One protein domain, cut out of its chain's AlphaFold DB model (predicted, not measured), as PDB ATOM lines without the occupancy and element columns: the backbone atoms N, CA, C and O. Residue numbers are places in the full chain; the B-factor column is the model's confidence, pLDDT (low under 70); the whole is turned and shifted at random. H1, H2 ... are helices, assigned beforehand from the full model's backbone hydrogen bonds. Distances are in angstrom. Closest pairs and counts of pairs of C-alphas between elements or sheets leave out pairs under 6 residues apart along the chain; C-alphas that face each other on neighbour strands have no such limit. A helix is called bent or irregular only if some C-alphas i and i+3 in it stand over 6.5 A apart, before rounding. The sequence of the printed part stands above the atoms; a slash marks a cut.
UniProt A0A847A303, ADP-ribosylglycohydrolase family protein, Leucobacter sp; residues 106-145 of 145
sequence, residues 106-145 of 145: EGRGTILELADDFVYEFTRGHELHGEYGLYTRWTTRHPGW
ATOM      1  N   GLU A 106      -5.070 -23.018  35.085       97.25
ATOM      2  CA  GLU A 106      -4.232 -22.978  33.890       97.25
ATOM      3  C   GLU A 106      -4.871 -23.798  32.761       97.25
ATOM      4  O   GLU A 106      -5.323 -24.924  32.951       97.25
ATOM      5  N   GLY A 107      -4.930 -23.221  31.560       97.00
ATOM      6  CA  GLY A 107      -5.493 -23.914  30.402       97.00
ATOM      7  C   GLY A 107      -7.014 -24.094  30.441       97.00
ATOM      8  O   GLY A 107      -7.533 -24.829  29.604       97.00
ATOM      9  N   ARG A 108      -7.750 -23.401  31.331       94.94
ATOM     10  CA  ARG A 108      -9.225 -23.482  31.414       94.94
ATOM     11  C   ARG A 108      -9.912 -23.396  30.050       94.94
ATOM     12  O   ARG A 108     -10.797 -24.191  29.768       94.94
ATOM     13  N   GLY A 109      -9.507 -22.447  29.203       95.62
ATOM     14  CA  GLY A 109     -10.092 -22.284  27.867       95.62
ATOM     15  C   GLY A 109      -9.978 -23.547  27.007       95.62
ATOM     16  O   GLY A 109     -10.953 -23.949  26.385       95.62
ATOM     17  N   THR A 110      -8.819 -24.208  27.042       96.50
ATOM     18  CA  THR A 110      -8.581 -25.477  26.341       96.50
ATOM     19  C   THR A 110      -9.418 -26.609  26.930       96.50
ATOM     20  O   THR A 110      -9.990 -27.395  26.185       96.50
ATOM     21  N   ILE A 111      -9.521 -26.692  28.262       95.06
ATOM     22  CA  ILE A 111     -10.327 -27.719  28.940       95.06
ATOM     23  C   ILE A 111     -11.800 -27.599  28.538       95.06
ATOM     24  O   ILE A 111     -12.432 -28.609  28.244       95.06
ATOM     25  N   LEU A 112     -12.332 -26.376  28.482       94.56
ATOM     26  CA  LEU A 112     -13.712 -26.131  28.062       94.56
ATOM     27  C   LEU A 112     -13.941 -26.457  26.588       94.56
ATOM     28  O   LEU A 112     -14.929 -27.110  26.273       94.56
ATOM     29  N   GLU A 113     -13.013 -26.081  25.699       95.69
ATOM     30  CA  GLU A 113     -13.102 -26.467  24.282       95.69
ATOM     31  C   GLU A 113     -13.124 -27.996  24.132       95.69
ATOM     32  O   GLU A 113     -13.945 -28.528  23.390       95.69
ATOM     33  N   LEU A 114     -12.288 -28.719  24.888       95.56
ATOM     34  CA  LEU A 114     -12.278 -30.184  24.889       95.56
ATOM     35  C   LEU A 114     -13.554 -30.792  25.484       95.56
ATOM     36  O   LEU A 114     -14.001 -31.831  25.002       95.56
ATOM     37  N   ALA A 115     -14.138 -30.180  26.515       94.69
ATOM     38  CA  ALA A 115     -15.387 -30.646  27.111       94.69
ATOM     39  C   ALA A 115     -16.567 -30.486  26.138       94.69
ATOM     40  O   ALA A 115     -17.329 -31.435  25.941       94.69
ATOM     41  N   ASP A 116     -16.673 -29.331  25.475       95.25
ATOM     42  CA  ASP A 116     -17.675 -29.081  24.435       95.25
ATOM     43  C   ASP A 116     -17.492 -30.041  23.255       95.25
ATOM     44  O   ASP A 116     -18.448 -30.681  22.808       95.25
ATOM     45  N   ASP A 117     -16.255 -30.198  22.777       94.81
ATOM     46  CA  ASP A 117     -15.930 -31.120  21.692       94.81
ATOM     47  C   ASP A 117     -16.277 -32.575  22.080       94.81
ATOM     48  O   ASP A 117     -16.894 -33.301  21.298       94.81
ATOM     49  N   PHE A 118     -15.987 -33.007  23.310       93.69
ATOM     50  CA  PHE A 118     -16.394 -34.327  23.798       93.69
ATOM     51  C   PHE A 118     -17.919 -34.510  23.732       93.69
ATOM     52  O   PHE A 118     -18.405 -35.526  23.234       93.69
ATOM     53  N   VAL A 119     -18.702 -33.519  24.166       94.31
ATOM     54  CA  VAL A 119     -20.167 -33.583  24.059       94.31
ATOM     55  C   VAL A 119     -20.600 -33.696  22.596       94.31
ATOM     56  O   VAL A 119     -21.443 -34.539  22.278       94.31
ATOM     57  N   TYR A 120     -20.019 -32.907  21.690       93.44
ATOM     58  CA  TYR A 120     -20.339 -32.966  20.263       93.44
ATOM     59  C   TYR A 120     -20.012 -34.324  19.635       93.44
ATOM     60  O   TYR A 120     -20.865 -34.875  18.940       93.44
ATOM     61  N   GLU A 121     -18.844 -34.902  19.911       92.50
ATOM     62  CA  GLU A 121     -18.455 -36.215  19.380       92.50
ATOM     63  C   GLU A 121     -19.478 -37.293  19.755       92.50
ATOM     64  O   GLU A 121     -19.979 -38.029  18.903       92.50
ATOM     65  N   PHE A 122     -19.856 -37.345  21.034       92.75
ATOM     66  CA  PHE A 122     -20.692 -38.420  21.561       92.75
ATOM     67  C   PHE A 122     -22.200 -38.198  21.378       92.75
ATOM     68  O   PHE A 122     -22.967 -39.154  21.495       92.75
ATOM     69  N   THR A 123     -22.646 -36.976  21.065       94.38
ATOM     70  CA  THR A 123     -24.077 -36.673  20.843       94.38
ATOM     71  C   THR A 123     -24.423 -36.347  19.391       94.38
ATOM     72  O   THR A 123     -25.565 -36.538  18.974       94.38
ATOM     73  N   ARG A 124     -23.452 -35.864  18.608       90.25
ATOM     74  CA  ARG A 124     -23.622 -35.351  17.238       90.25
ATOM     75  C   ARG A 124     -22.582 -35.918  16.264       90.25
ATOM     76  O   ARG A 124     -22.500 -35.442  15.136       90.25
ATOM     77  N   GLY A 125     -21.835 -36.962  16.637       86.94
ATOM     78  CA  GLY A 125     -20.766 -37.547  15.815       86.94
ATOM     79  C   GLY A 125     -21.170 -37.879  14.374       86.94
ATOM     80  O   GLY A 125     -20.411 -37.621  13.446       86.94
ATOM     81  N   HIS A 126     -22.396 -38.357  14.135       84.88
ATOM     82  CA  HIS A 126     -22.877 -38.602  12.767       84.88
ATOM     83  C   HIS A 126     -22.894 -37.327  11.900       84.88
ATOM     84  O   HIS A 126     -22.542 -37.377  10.726       84.88
ATOM     85  N   GLU A 127     -23.262 -36.174  12.466       86.69
ATOM     86  CA  GLU A 127     -23.254 -34.883  11.760       86.69
ATOM     87  C   GLU A 127     -21.817 -34.385  11.513       86.69
ATOM     88  O   GLU A 127     -21.548 -33.741  10.499       86.69
ATOM     89  N   LEU A 128     -20.885 -34.721  12.411       86.38
ATOM     90  CA  LEU A 128     -19.474 -34.324  12.338       86.38
ATOM     91  C   LEU A 128     -18.666 -35.160  11.331       86.38
ATOM     92  O   LEU A 128     -17.766 -34.623  10.677       86.38
ATOM     93  N   HIS A 129     -19.007 -36.448  11.194       82.81
ATOM     94  CA  HIS A 129     -18.268 -37.436  10.393       82.81
ATOM     95  C   HIS A 129     -18.983 -37.887   9.104       82.81
ATOM     96  O   HIS A 129     -18.355 -38.514   8.254       82.81
ATOM     97  N   GLY A 130     -20.287 -37.625   8.947       69.81
ATOM     98  CA  GLY A 130     -21.125 -38.295   7.940       69.81
ATOM     99  C   GLY A 130     -21.350 -37.552   6.617       69.81
ATOM    100  O   GLY A 130     -21.226 -38.157   5.553       69.81
ATOM    101  N   GLU A 131     -21.710 -36.264   6.638       64.62
ATOM    102  CA  GLU A 131     -22.381 -35.649   5.469       64.62
ATOM    103  C   GLU A 131     -21.504 -34.744   4.586       64.62
ATOM    104  O   GLU A 131     -21.844 -34.505   3.427       64.62
ATOM    105  N   TYR A 132     -20.353 -34.273   5.077       63.94
ATOM    106  CA  TYR A 132     -19.537 -33.253   4.393       63.94
ATOM    107  C   TYR A 132     -18.203 -33.777   3.815       63.94
ATOM    108  O   TYR A 132     -17.362 -32.988   3.384       63.94
ATOM    109  N   GLY A 133     -18.018 -35.101   3.750       66.25
ATOM    110  CA  GLY A 133     -16.801 -35.753   3.244       66.25
ATOM    111  C   GLY A 133     -15.693 -35.917   4.296       66.25
ATOM    112  O   GLY A 133     -15.830 -35.489   5.434       66.25
ATOM    113  N   LEU A 134     -14.573 -36.546   3.910       66.25
ATOM    114  CA  LEU A 134     -13.467 -36.935   4.816       66.25
ATOM    115  C   LEU A 134     -12.744 -35.752   5.502       66.25
ATOM    116  O   LEU A 134     -11.980 -35.952   6.445       66.25
ATOM    117  N   TYR A 135     -12.971 -34.522   5.035       76.94
ATOM    118  CA  TYR A 135     -12.291 -33.318   5.504       76.94
ATOM    119  C   TYR A 135     -13.312 -32.302   6.007       76.94
ATOM    120  O   TYR A 135     -13.873 -31.525   5.236       76.94
ATOM    121  N   THR A 136     -13.529 -32.293   7.316       81.44
ATOM    122  CA  THR A 136     -14.341 -31.290   8.003       81.44
ATOM    123  C   THR A 136     -13.440 -30.455   8.912       81.44
ATOM    124  O   THR A 136     -12.286 -30.802   9.183       81.44
ATOM    125  N   ARG A 137     -13.951 -29.324   9.421       83.00
ATOM    126  CA  ARG A 137     -13.239 -28.600  10.492       83.00
ATOM    127  C   ARG A 137     -12.993 -29.505  11.702       83.00
ATOM    128  O   ARG A 137     -11.961 -29.364  12.347       83.00
ATOM    129  N   TRP A 138     -13.907 -30.444  11.946       89.00
ATOM    130  CA  TRP A 138     -13.786 -31.461  12.981       89.00
ATOM    131  C   TRP A 138     -12.551 -32.341  12.773       89.00
ATOM    132  O   TRP A 138     -11.664 -32.331  13.619       89.00
ATOM    133  N   THR A 139     -12.409 -32.993  11.613       87.50
ATOM    134  CA  THR A 139     -11.248 -33.860  11.322       87.50
ATOM    135  C   THR A 139      -9.935 -33.087  11.153       87.50
ATOM    136  O   THR A 139      -8.859 -33.665  11.253       87.50
ATOM    137  N   THR A 140      -9.990 -31.767  10.939       88.12
ATOM    138  CA  THR A 140      -8.796 -30.901  10.966       88.12
ATOM    139  C   THR A 140      -8.297 -30.662  12.392       88.12
ATOM    140  O   THR A 140      -7.091 -30.661  12.625       88.12
ATOM    141  N   ARG A 141      -9.216 -30.437  13.341       88.56
ATOM    142  CA  ARG A 141      -8.895 -30.224  14.759       88.56
ATOM    143  C   ARG A 141      -8.560 -31.536  15.473       88.56
ATOM    144  O   ARG A 141      -7.600 -31.569  16.233       88.56
ATOM    145  N   HIS A 142      -9.322 -32.594  15.192       89.38
ATOM    146  CA  HIS A 142      -9.218 -33.929  15.791       89.38
ATOM    147  C   HIS A 142      -8.906 -34.966  14.712       89.38
ATOM    148  O   HIS A 142      -9.807 -35.628  14.195       89.38
ATOM    149  N   PRO A 143      -7.635 -35.098  14.312       83.56
ATOM    150  CA  PRO A 143      -7.299 -35.811  13.089       83.56
ATOM    151  C   PRO A 143      -7.165 -37.334  13.267       83.56
ATOM    152  O   PRO A 143      -6.970 -38.041  12.280       83.56
ATOM    153  N   GLY A 144      -7.321 -37.846  14.496       74.94
ATOM    154  CA  GLY A 144      -7.507 -39.275  14.780       74.94
ATOM    155  C   GLY A 144      -6.315 -40.187  14.459       74.94
ATOM    156  O   GLY A 144      -6.519 -41.395  14.337       74.94
ATOM    157  N   TRP A 145      -5.111 -39.625  14.297       57.62
ATOM    158  CA  TRP A 145      -3.861 -40.344  14.014       57.62
ATOM    159  C   TRP A 145      -2.922 -40.412  15.215       57.62
ATOM    160  O   TRP A 145      -2.952 -39.481  16.051       57.62
TER     161      TRP A 145
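Overview. This is residues 106 to 145 of the 145 residues of the protein "ADP-ribosylglycohydrolase family protein" of Leucobacter sp (UniProt A0A847A303). A long helix, H1, with a kink near residue 123, makes most of the length; after it the chain folds back like a hook, bringing the short helix H2 beside H1's last residues. Residues 106 to 116 stick out free. The printed part has 40 residues with two named helices, H1 then H2, and no named strand: all helix. It is elongated, 35 by 20 by 15 A, and only just loose, close to compact, with a radius of gyration of the C-alphas of 11.2 A.

Along the chain. Find C-alpha 108 at (-9.225, -23.482, 31.414); from there H1, residues 108 to 129, runs 26.8 A to C-alpha 129 at (-18.268, -37.436, 10.393). It is irregular: C-alphas 123 and 126 are 8.4 A apart, and the kink is 84 degrees. H2, residues 137 to 141, runs 6.3 A to C-alpha 141 at (-8.895, -30.224, 14.759).

Arrangement. Look at Leu 128 and Trp 138, whose C-alphas, 6.4 A apart, are the closest of H1 and H2. The helices only just touch, only at the corner by their link, with 3 pairs of C-alphas within 8 A; H1 touches with residues 128 to 129 alone. In H2 every O i to N i+4 pair is within hydrogen-bond range, in H1 16 of 18.

Size, cuts and confidence. The C-alphas of Glu 106 and Glu 131, the two farthest apart, are 36.0 A apart. The printed part has no cut, and the link from H1 to H2 is short. Look for pLDDT under 70 at residues 130 to 134 and 145.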